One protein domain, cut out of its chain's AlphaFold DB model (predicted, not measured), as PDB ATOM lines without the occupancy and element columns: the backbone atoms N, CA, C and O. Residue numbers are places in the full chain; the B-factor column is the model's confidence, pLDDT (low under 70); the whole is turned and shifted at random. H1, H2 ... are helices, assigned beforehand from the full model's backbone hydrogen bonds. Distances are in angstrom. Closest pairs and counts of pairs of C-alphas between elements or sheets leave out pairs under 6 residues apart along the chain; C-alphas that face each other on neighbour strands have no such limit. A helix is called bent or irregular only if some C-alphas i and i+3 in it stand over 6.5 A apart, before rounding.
ATOM      1  N   PHE A 294     254.511 124.321 212.942       89.38
ATOM      2  CA  PHE A 294     254.301 125.542 213.731       89.38
ATOM      3  C   PHE A 294     253.514 126.619 212.969       89.38
ATOM      4  O   PHE A 294     252.974 127.533 213.591       89.38
ATOM      5  N   GLU A 295     253.425 126.531 211.640       77.31
ATOM      6  CA  GLU A 295     252.674 127.481 210.823       77.31
ATOM      7  C   GLU A 295     251.181 127.129 210.737       77.31
ATOM      8  O   GLU A 295     250.359 127.991 210.414       77.31
ATOM      9  N   MET A 296     250.822 125.871 211.015       81.25
ATOM     10  CA  MET A 296     249.477 125.345 210.789       81.25
ATOM     11  C   MET A 296     248.464 126.012 211.711       81.25
ATOM     12  O   MET A 296     248.627 126.046 212.929       81.25
ATOM     13  N   GLY A 297     247.399 126.555 211.119       67.62
ATOM     14  CA  GLY A 297     246.328 127.222 211.859       67.62
ATOM     15  C   GLY A 297     246.797 128.439 212.663       67.62
ATOM     16  O   GLY A 297     246.128 128.807 213.620       67.62
ATOM     17  N   GLY A 298     247.944 129.037 212.313       69.38
ATOM     18  CA  GLY A 298     248.513 130.167 213.052       69.38
ATOM     19  C   GLY A 298     249.141 129.788 214.395       69.38
ATOM     20  O   GLY A 298     249.339 130.672 215.228       69.38
ATOM     21  N   LEU A 299     249.438 128.504 214.632       84.06
ATOM     22  CA  LEU A 299     249.888 127.973 215.923       84.06
ATOM     23  C   LEU A 299     250.997 128.805 216.578       84.06
ATOM     24  O   LEU A 299     250.907 129.127 217.761       84.06
ATOM     25  N   ILE A 300     252.033 129.172 215.823       85.44
ATOM     26  CA  ILE A 300     253.158 129.943 216.354       85.44
ATOM     27  C   ILE A 300     252.723 131.300 216.922       85.44
ATOM     28  O   ILE A 300     253.226 131.713 217.963       85.44
ATOM     29  N   ASN A 301     251.722 131.948 216.323       79.88
ATOM     30  CA  ASN A 301     251.176 133.204 216.834       79.88
ATOM     31  C   ASN A 301     250.424 132.986 218.147       79.88
ATOM     32  O   ASN A 301     250.547 133.804 219.054       79.88
ATOM     33  N   HIS A 302     249.692 131.876 218.279       85.12
ATOM     34  CA  HIS A 302     249.043 131.507 219.539       85.12
ATOM     35  C   HIS A 302     250.072 131.242 220.643       85.12
ATOM     36  O   HIS A 302     249.892 131.711 221.765       85.12
ATOM     37  N   ILE A 303     251.179 130.563 220.321       90.00
ATOM     38  CA  ILE A 303     252.288 130.346 221.260       90.00
ATOM     39  C   ILE A 303     252.872 131.691 221.694       90.00
ATOM     40  O   ILE A 303     252.889 131.983 222.888       90.00
ATOM     41  N   VAL A 304     253.286 132.546 220.754       87.12
ATOM     42  CA  VAL A 304     253.877 133.859 221.060       87.12
ATOM     43  C   VAL A 304     252.914 134.726 221.884       87.12
ATOM     44  O   VAL A 304     253.319 135.295 222.896       87.12
ATOM     45  N   ALA A 305     251.634 134.779 221.506       84.44
ATOM     46  CA  ALA A 305     250.609 135.560 222.202       84.44
ATOM     47  C   ALA A 305     250.257 135.014 223.596       84.44
ATOM     48  O   ALA A 305     249.756 135.762 224.435       84.44
ATOM     49  N   SER A 306     250.519 133.731 223.865       88.25
ATOM     50  CA  SER A 306     250.292 133.126 225.183       88.25
ATOM     51  C   SER A 306     251.330 133.532 226.233       88.25
ATOM     52  O   SER A 306     251.147 133.250 227.419       88.25
ATOM     53  N   HIS A 307     252.418 134.194 225.825       89.50
ATOM     54  CA  HIS A 307     253.482 134.575 226.742       89.50
ATOM     55  C   HIS A 307     252.962 135.538 227.832       89.50
ATOM     56  O   HIS A 307     252.367 136.569 227.516       89.50
ATOM     57  N   PRO A 308     253.230 135.282 229.127       80.12
ATOM     58  CA  PRO A 308     252.564 135.985 230.230       80.12
ATOM     59  C   PRO A 308     252.892 137.481 230.324       80.12
ATOM     60  O   PRO A 308     252.098 138.258 230.846       80.12
ATOM     61  N   THR A 309     254.077 137.892 229.868       78.81
ATOM     62  CA  THR A 309     254.590 139.261 230.061       78.81
ATOM     63  C   THR A 309     255.081 139.943 228.787       78.81
ATOM     64  O   THR A 309     255.318 141.150 228.808       78.81
ATOM     65  N   ASN A 310     255.243 139.205 227.685       76.12
ATOM     66  CA  ASN A 310     255.836 139.761 226.473       76.12
ATOM     67  C   ASN A 310     254.703 140.232 225.567       76.12
ATOM     68  O   ASN A 310     253.811 139.458 225.240       76.12
ATOM     69  N   LYS A 311     254.739 141.513 225.198       71.38
ATOM     70  CA  LYS A 311     253.763 142.144 224.303       71.38
ATOM     71  C   LYS A 311     254.338 142.439 222.913       71.38
ATOM     72  O   LYS A 311     253.609 142.904 222.046       71.38
ATOM     73  N   ASP A 312     255.627 142.179 222.695       74.56
ATOM     74  CA  ASP A 312     256.290 142.297 221.395       74.56
ATOM     75  C   ASP A 312     256.004 141.049 220.556       74.56
ATOM     76  O   ASP A 312     256.839 140.163 220.426       74.56
ATOM     77  N   THR A 313     254.802 140.950 219.997       74.00
ATOM     78  CA  THR A 313     254.459 139.866 219.063       74.00
ATOM     79  C   THR A 313     255.097 140.069 217.692       74.00
ATOM     80  O   THR A 313     255.317 139.101 216.974       74.00
ATOM     81  N   ARG A 314     255.434 141.315 217.329       74.12
ATOM     82  CA  ARG A 314     255.936 141.654 215.992       74.12
ATOM     83  C   ARG A 314     257.337 141.170 215.741       74.12
ATOM     84  O   ARG A 314     257.573 140.656 214.660       74.12
ATOM     85  N   SER A 315     258.268 141.349 216.675       78.00
ATOM     86  CA  SER A 315     259.634 140.854 216.454       78.00
ATOM     87  C   SER A 315     259.636 139.329 216.310       78.00
ATOM     88  O   SER A 315     260.390 138.780 215.519       78.00
ATOM     89  N   PHE A 316     258.721 138.655 217.008       82.44
ATOM     90  CA  PHE A 316     258.545 137.206 216.958       82.44
ATOM     91  C   PHE A 316     257.451 136.764 215.976       82.44
ATOM     92  O   PHE A 316     256.921 135.665 216.117       82.44
ATOM     93  N   ASP A 317     257.111 137.584 214.977       77.81
ATOM     94  CA  ASP A 317     256.233 137.167 213.883       77.81
ATOM     95  C   ASP A 317     257.040 136.334 212.880       77.81
ATOM     96  O   ASP A 317     257.863 136.861 212.123       77.81
ATOM     97  N   PHE A 318     256.794 135.023 212.880       78.38
ATOM     98  CA  PHE A 318     257.452 134.049 212.009       78.38
ATOM     99  C   PHE A 318     256.996 134.134 210.548       78.38
ATOM    100  O   PHE A 318     257.619 133.507 209.696       78.38
ATOM    101  N   TYR A 319     255.953 134.904 210.230       67.50
ATOM    102  CA  TYR A 319     255.463 135.094 208.862       67.50
ATOM    103  C   TYR A 319     255.989 136.380 208.219       67.50
ATOM    104  O   TYR A 319     255.945 136.523 206.994       67.50
ATOM    105  N   SER A 320     256.505 137.313 209.021       70.88
ATOM    106  CA  SER A 320     257.087 138.554 208.524       70.88
ATOM    107  C   SER A 320     258.455 138.304 207.890       70.88
ATOM    108  O   SER A 320     259.411 137.911 208.561       70.88
ATOM    109  N   ALA A 321     258.569 138.603 206.593       69.50
ATOM    110  CA  ALA A 321     259.827 138.499 205.853       69.50
ATOM    111  C   ALA A 321     260.945 139.366 206.462       69.50
ATOM    112  O   ALA A 321     262.114 138.996 206.381       69.50
ATOM    113  N   ASP A 322     260.592 140.477 207.117       77.19
ATOM    114  CA  ASP A 322     261.552 141.358 207.792       77.19
ATOM    115  C   ASP A 322     262.199 140.693 209.017       77.19
ATOM    116  O   ASP A 322     263.313 141.050 209.401       77.19
ATOM    117  N   ASN A 323     261.517 139.716 209.624       81.31
ATOM    118  CA  ASN A 323     262.035 138.968 210.764       81.31
ATOM    119  C   ASN A 323     262.786 137.712 210.351       81.31
ATOM    120  O   ASN A 323     263.432 137.096 211.194       81.31
ATOM    121  N   HIS A 324     262.691 137.288 209.093       85.00
ATOM    122  CA  HIS A 324     263.338 136.068 208.639       85.00
ATOM    123  C   HIS A 324     264.852 136.211 208.617       85.00
ATOM    124  O   HIS A 324     265.416 137.261 208.313       85.00
ATOM    125  N   CYS A 325     265.531 135.103 208.889       90.31
ATOM    126  CA  CYS A 325     266.961 134.989 208.704       90.31
ATOM    127  C   CYS A 325     267.303 135.360 207.255       90.31
ATOM    128  O   CYS A 325     266.808 134.709 206.328       90.31
ATOM    129  N   PRO A 326     268.172 136.358 207.028       88.25
ATOM    130  CA  PRO A 326     268.465 136.841 205.683       88.25
ATOM    131  C   PRO A 326     269.233 135.813 204.836       88.25
ATOM    132  O   PRO A 326     269.214 135.903 203.611       88.25
ATOM    133  N   SER A 327     269.861 134.814 205.470       91.38
ATOM    134  CA  SER A 327     270.566 133.720 204.792       91.38
ATOM    135  C   SER A 327     269.606 132.684 204.192       91.38
ATOM    136  O   SER A 327     269.694 132.375 203.003       91.38
ATOM    137  N   CYS A 328     268.655 132.160 204.978       89.12
ATOM    138  CA  CYS A 328     267.719 131.130 204.506       89.12
ATOM    139  C   CYS A 328     266.345 131.665 204.082       89.12
ATOM    140  O   CYS A 328     265.542 130.905 203.544       89.12
ATOM    141  N   SER A 329     266.063 132.951 204.309       81.69
ATOM    142  CA  SER A 329     264.755 133.576 204.062       81.69
ATOM    143  C   SER A 329     263.612 132.805 204.734       81.69
ATOM    144  O   SER A 329     262.622 132.467 204.093       81.69
ATOM    145  N   THR A 458     266.308 128.249 213.182       84.75
ATOM    146  CA  THR A 458     265.334 128.922 214.058       84.75
ATOM    147  C   THR A 458     264.416 129.935 213.367       84.75
ATOM    148  O   THR A 458     263.647 130.619 214.040       84.75
ATOM    149  N   VAL A 459     264.506 130.064 212.036       85.06
ATOM    150  CA  VAL A 459     263.739 130.993 211.169       85.06
ATOM    151  C   VAL A 459     264.063 132.474 211.376       85.06
ATOM    152  O   VAL A 459     264.334 133.153 210.390       85.06
ATOM    153  N   LEU A 460     264.044 132.974 212.612       88.19
ATOM    154  CA  LEU A 460     264.199 134.393 212.943       88.19
ATOM    155  C   LEU A 460     265.638 134.890 212.718       88.19
ATOM    156  O   LEU A 460     266.603 134.200 213.038       88.19
ATOM    157  N   GLY A 461     265.777 136.103 212.187       85.81
ATOM    158  CA  GLY A 461     267.042 136.755 211.838       85.81
ATOM    159  C   GLY A 461     267.626 137.661 212.920       85.81
ATOM    160  O   GLY A 461     268.667 138.266 212.697       85.81
ATOM    161  N   HIS A 462     266.969 137.780 214.076       85.25
ATOM    162  CA  HIS A 462     267.466 138.545 215.221       85.25
ATOM    163  C   HIS A 462     267.772 137.638 216.416       85.25
ATOM    164  O   HIS A 462     267.190 136.563 216.548       85.25
ATOM    165  N   HIS A 463     268.566 138.140 217.369       83.31
ATOM    166  CA  HIS A 463     268.979 137.411 218.585       83.31
ATOM    167  C   HIS A 463     268.125 137.680 219.830       83.31
ATOM    168  O   HIS A 463     268.394 137.138 220.899       83.31
ATOM    169  N   ARG A 464     267.096 138.540 219.738       87.25
ATOM    170  CA  ARG A 464     266.177 138.780 220.870       87.25
ATOM    171  C   ARG A 464     265.521 137.477 221.310       87.25
ATOM    172  O   ARG A 464     264.994 136.752 220.463       87.25
ATOM    173  N   LYS A 465     265.510 137.239 222.616       89.88
ATOM    174  CA  LYS A 465     264.950 136.030 223.208       89.88
ATOM    175  C   LYS A 465     263.487 136.185 223.617       89.88
ATOM    176  O   LYS A 465     263.088 137.259 224.066       89.88
ATOM    177  N   LEU A 466     262.722 135.108 223.485       91.75
ATOM    178  CA  LEU A 466     261.362 134.948 224.007       91.75
ATOM    179  C   LEU A 466     261.320 133.602 224.726       91.75
ATOM    180  O   LEU A 466     261.173 132.566 224.085       91.75
ATOM    181  N   GLU A 467     261.507 133.617 226.044       93.81
ATOM    182  CA  GLU A 467     261.710 132.401 226.836       93.81
ATOM    183  C   GLU A 467     260.436 131.979 227.580       93.81
ATOM    184  O   GLU A 467     259.915 132.724 228.407       93.81
ATOM    185  N   PHE A 468     259.985 130.742 227.367       93.69
ATOM    186  CA  PHE A 468     258.955 130.097 228.182       93.69
ATOM    187  C   PHE A 468     259.640 129.138 229.150       93.69
ATOM    188  O   PHE A 468     260.327 128.212 228.730       93.69
ATOM    189  N   GLY A 469     259.518 129.382 230.456       86.19
ATOM    190  CA  GLY A 469     260.148 128.516 231.461       86.19
ATOM    191  C   GLY A 469     261.677 128.405 231.341       86.19
ATOM    192  O   GLY A 469     262.247 127.430 231.817       86.19
ATOM    193  N   GLY A 470     262.337 129.390 230.716       90.06
ATOM    194  CA  GLY A 470     263.783 129.395 230.459       90.06
ATOM    195  C   GLY A 470     264.211 128.787 229.117       90.06
ATOM    196  O   GLY A 470     265.406 128.740 228.845       90.06
ATOM    197  N   THR A 471     263.270 128.348 228.278       93.88
ATOM    198  CA  THR A 471     263.538 127.830 226.927       93.88
ATOM    199  C   THR A 471     263.108 128.854 225.882       93.88
ATOM    200  O   THR A 471     261.961 129.299 225.894       93.88
ATOM    201  N   ASP A 472     264.010 129.246 224.978       93.88
ATOM    202  CA  ASP A 472     263.700 130.221 223.925       93.88
ATOM    203  C   ASP A 472     262.714 129.654 222.894       93.88
ATOM    204  O   ASP A 472     262.774 128.477 222.545       93.88
ATOM    205  N   ILE A 473     261.843 130.499 222.337       93.44
ATOM    206  CA  ILE A 473     260.865 130.120 221.306       93.44
ATOM    207  C   ILE A 473     261.500 129.390 220.116       93.44
ATOM    208  O   ILE A 473     260.893 128.493 219.536       93.44
ATOM    209  N   ARG A 474     262.742 129.738 219.779       91.12
ATOM    210  CA  ARG A 474     263.518 129.102 218.714       91.12
ATOM    211  C   ARG A 474     263.872 127.651 219.010       91.12
ATOM    212  O   ARG A 474     263.932 126.842 218.090       91.12
ATOM    213  N   GLU A 475     264.092 127.331 220.278       93.00
ATOM    214  CA  GLU A 475     264.302 125.962 220.738       93.00
ATOM    215  C   GLU A 475     262.961 125.228 220.834       93.00
ATOM    216  O   GLU A 475     262.865 124.078 220.416       93.00
ATOM    217  N   ILE A 476     261.907 125.909 221.303       94.81
ATOM    218  CA  ILE A 476     260.553 125.347 221.448       94.81
ATOM    219  C   ILE A 476     260.010 124.835 220.114       94.81
ATOM    220  O   ILE A 476     259.482 123.728 220.058       94.81
ATOM    221  N   ILE A 477     260.160 125.583 219.014       92.25
ATOM    222  CA  ILE A 477     259.695 125.098 217.703       92.25
ATOM    223  C   ILE A 477     260.433 123.825 217.256       92.25
ATOM    224  O   ILE A 477     259.889 123.038 216.490       92.25
ATOM    225  N   GLY A 478     261.648 123.587 217.751       93.19
ATOM    226  CA  GLY A 478     262.421 122.380 217.467       93.19
ATOM    227  C   GLY A 478     262.033 121.163 218.311       93.19
ATOM    228  O   GLY A 478     262.656 120.117 218.152       93.19
ATOM    229  N   GLN A 479     261.052 121.275 219.212       96.06
ATOM    230  CA  GLN A 479     260.669 120.214 220.148       96.06
ATOM    231  C   GLN A 479     259.416 119.440 219.700       96.06
ATOM    232  O   GLN A 479     258.601 119.964 218.928       96.06
ATOM    233  N   PRO A 480     259.227 118.200 220.202       97.88
ATOM    234  CA  PRO A 480     257.973 117.467 220.064       97.88
ATOM    235  C   PRO A 480     256.793 118.234 220.667       97.88
ATOM    236  O   PRO A 480     256.936 118.868 221.714       97.88
ATOM    237  N   ILE A 481     255.609 118.122 220.063       97.62
ATOM    238  CA  ILE A 481     254.390 118.806 220.531       97.62
ATOM    239  C   ILE A 481     254.110 118.545 222.023       97.62
ATOM    240  O   ILE A 481     253.737 119.469 222.745       97.62
ATOM    241  N   ASP A 482     254.336 117.324 222.516       97.44
ATOM    242  CA  ASP A 482     254.154 116.988 223.935       97.44
ATOM    243  C   ASP A 482     255.063 117.792 224.874       97.44
ATOM    244  O   ASP A 482     254.658 118.126 225.989       97.44
ATOM    245  N   ASP A 483     256.281 118.111 224.444       97.31
ATOM    246  CA  ASP A 483     257.232 118.894 225.233       97.31
ATOM    247  C   ASP A 483     256.949 120.396 225.117       97.31
ATOM    248  O   ASP A 483     257.037 121.124 226.112       97.31
ATOM    249  N   VAL A 484     256.473 120.847 223.953       96.81
ATOM    250  CA  VAL A 484     255.973 122.217 223.772       96.81
ATOM    251  C   VAL A 484     254.786 122.490 224.693       96.81
ATOM    252  O   VAL A 484     254.780 123.508 225.382       96.81
ATOM    253  N   ILE A 485     253.816 121.571 224.788       96.56
ATOM    254  CA  ILE A 485     252.659 121.705 225.694       96.56
ATOM    255  C   ILE A 485     253.107 121.809 227.159       96.56
ATOM    256  O   ILE A 485     252.556 122.608 227.917       96.56
ATOM    257  N   LYS A 486     254.124 121.042 227.576       95.50
ATOM    258  CA  LYS A 486     254.679 121.131 228.941       95.50
ATOM    259  C   LYS A 486     255.339 122.484 229.214       95.50
ATOM    260  O   LYS A 486     255.292 122.951 230.349       95.50
ATOM    261  N   THR A 487     255.956 123.081 228.196       95.12
ATOM    262  CA  THR A 487     256.766 124.301 228.319       95.12
ATOM    263  C   THR A 487     255.919 125.570 228.217       95.12
ATOM    264  O   THR A 487     256.025 126.462 229.056       95.12
ATOM    265  N   VAL A 488     255.053 125.645 227.205       94.19
ATOM    266  CA  VAL A 488     254.197 126.806 226.902       94.19
ATOM    267  C   VAL A 488     252.895 126.771 227.710       94.19
ATOM    268  O   VAL A 488     252.332 127.814 228.037       94.19
ATOM    269  N   GLY A 489     252.433 125.578 228.084       90.94
ATOM    270  CA  GLY A 489     251.139 125.352 228.718       90.94
ATOM    271  C   GLY A 489     250.071 124.865 227.729       90.94
ATOM    272  O   GLY A 489     250.305 124.788 226.520       90.94
ATOM    273  N   PRO A 490     248.880 124.500 228.236       88.12
ATOM    274  CA  PRO A 490     247.823 123.931 227.412       88.12
ATOM    275  C   PRO A 490     247.185 125.009 226.528       88.12
ATOM    276  O   PRO A 490     246.415 125.844 227.008       88.12
ATOM    277  N   LEU A 491     247.476 124.958 225.228       91.94
ATOM    278  CA  LEU A 491     246.794 125.750 224.204       91.94
ATOM    279  C   LEU A 491     245.820 124.861 223.418       91.94
ATOM    280  O   LEU A 491     246.217 123.769 222.995       91.94
ATOM    281  N   PRO A 492     244.569 125.300 223.177       90.44
ATOM    282  CA  PRO A 492     243.608 124.540 222.377       90.44
ATOM    283  C   PRO A 492     244.149 124.142 220.996       90.44
ATOM    284  O   PRO A 492     243.849 123.058 220.504       90.44
ATOM    285  N   GLU A 493     244.953 125.006 220.379       88.31
ATOM    286  CA  GLU A 493     245.557 124.796 219.066       88.31
ATOM    287  C   GLU A 493     246.627 123.697 219.099       88.31
ATOM    288  O   GLU A 493     246.635 122.844 218.211       88.31
ATOM    289  N   LEU A 494     247.471 123.661 220.139       93.44
ATOM    290  CA  LEU A 494     248.470 122.600 220.335       93.44
ATOM    291  C   LEU A 494     247.804 121.242 220.556       93.44
ATOM    292  O   LEU A 494     248.207 120.251 219.949       93.44
ATOM    293  N   GLU A 495     246.759 121.196 221.385       94.25
ATOM    294  CA  GLU A 495     246.022 119.959 221.652       94.25
ATOM    295  C   GLU A 495     245.330 119.443 220.387       94.25
ATOM    296  O   GLU A 495     245.440 118.263 220.056       94.25
ATOM    297  N   LYS A 496     244.680 120.328 219.617       91.19
ATOM    298  CA  LYS A 496     244.104 119.952 218.316       91.19
ATOM    299  C   LYS A 496     245.175 119.422 217.367       91.19
ATOM    300  O   LYS A 496     244.981 118.353 216.792       91.19
ATOM    301  N   LEU A 497     246.305 120.114 217.233       94.00
ATOM    302  CA  LEU A 497     247.389 119.681 216.353       94.00
ATOM    303  C   LEU A 497     247.910 118.292 216.745       94.00
ATOM    304  O   LEU A 497     248.008 117.407 215.894       94.00
ATOM    305  N   LYS A 498     248.140 118.068 218.043       95.81
ATOM    306  CA  LYS A 498     248.547 116.776 218.609       95.81
ATOM    307  C   LYS A 498     247.601 115.640 218.224       95.81
ATOM    308  O   LYS A 498     248.074 114.557 217.884       95.81
ATOM    309  N   THR A 499     246.283 115.866 218.248       94.56
ATOM    310  CA  THR A 499     245.312 114.827 217.849       94.56
ATOM    311  C   THR A 499     245.427 114.409 216.383       94.56
ATOM    312  O   THR A 499     245.060 113.283 216.052       94.56
ATOM    313  N   ILE A 500     245.947 115.284 215.518       94.56
ATOM    314  CA  ILE A 500     246.089 115.029 214.081       94.56
ATOM    315  C   ILE A 500     247.409 114.320 213.782       94.56
ATOM    316  O   ILE A 500     247.433 113.325 213.058       94.56
ATOM    317  N   VAL A 501     248.522 114.842 214.305       96.00
ATOM    318  CA  VAL A 501     249.855 114.400 213.865       96.00
ATOM    319  C   VAL A 501     250.581 113.473 214.838       96.00
ATOM    320  O   VAL A 501     251.473 112.749 214.385       96.00
ATOM    321  N   GLY A 502     250.156 113.424 216.105       96.00
ATOM    322  CA  GLY A 502     250.853 112.753 217.207       96.00
ATOM    323  C   GLY A 502     251.616 113.741 218.098       96.00
ATOM    324  O   GLY A 502     251.942 114.846 217.677       96.00
TER     325      GLY A 502
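Overview. This is residues 294 to 329 and 458 to 502 of the 606 residues of the protein "Excinuclease ABC subunit A" of Listeria weihenstephanensis FSL R9-0317 (UniProt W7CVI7). Three short helices, H1, H3 and H4, stand side by side with their centres in a triangle, and the four-residue H2 sits near H1 and H3, away from H4. Two long stretches with no named element, residues 306 to 329 after H1 and residues 458 to 472 before H2, make up much of the rest as loops, their C-alphas 8 to 20 A and 9 to 15 A from the mean of all C-alphas. The printed part has 81 residues with four named helices, in the order H1, H2, H3, H4, and no named strand; the class is all helix, though under half of the residues, 34, are in named elements. The whole is compact, with a radius of gyration of the C-alphas of 12.3 A and spans of 34 by 26 by 17 A.

Arrangement. H1, residues 294 to 305, is irregular, with C-alphas 297 and 300 8.6 A apart. With residues 297 to 302 alone it touches H4, residues 492 to 501, at a shallow tilt of 29 degrees, opposite ways; the closest C-alphas, those of Leu 299 and Glu 493, are 6.2 A apart. H4 and H3, residues 481 to 488, touch as a helical hairpin at a shallow tilt of 16 degrees, opposite ways, with the C-alphas of Ile 481 and Lys 498 closest at 6.5 A. H1 and H3 are close but not clearly touching, at a shallow tilt of 17 degrees, the same way; their closest C-alphas, Ile 303 and Val 488, are 6.9 A apart. H2, residues 473 to 476, is close to but not clearly touching H3, with the C-alphas of Ile 476 and Val 484 closest at 6.0 A, and is apart from H4. In H3 and H4 every O i to N i+4 pair is within hydrogen-bond range, in H1 4 of 8 are, and H2 is too short for such a pair.

Along the chain. H1 begins at C-alpha 294 (254.301, 125.542, 213.731) and is 13.6 A long. H2 measures 4.8 A, H3 10.2 A and H4 14.6 A, ending at C-alpha 501 (249.855, 114.400, 213.865).

Size, cuts and confidence. The C-alphas farthest apart, Pro 326 and Thr 499, are 34.2 A apart. Residues 330 to 457 are not printed; C-alphas 329 and 458 are 11.0 A apart across this cut, which lies in the link from H1 to H2. The links H2 to H3 and H3 to H4 are tight. The mean pLDDT of the printed part is 87.1, with residues 297 to 298, 319 and 321 under 70.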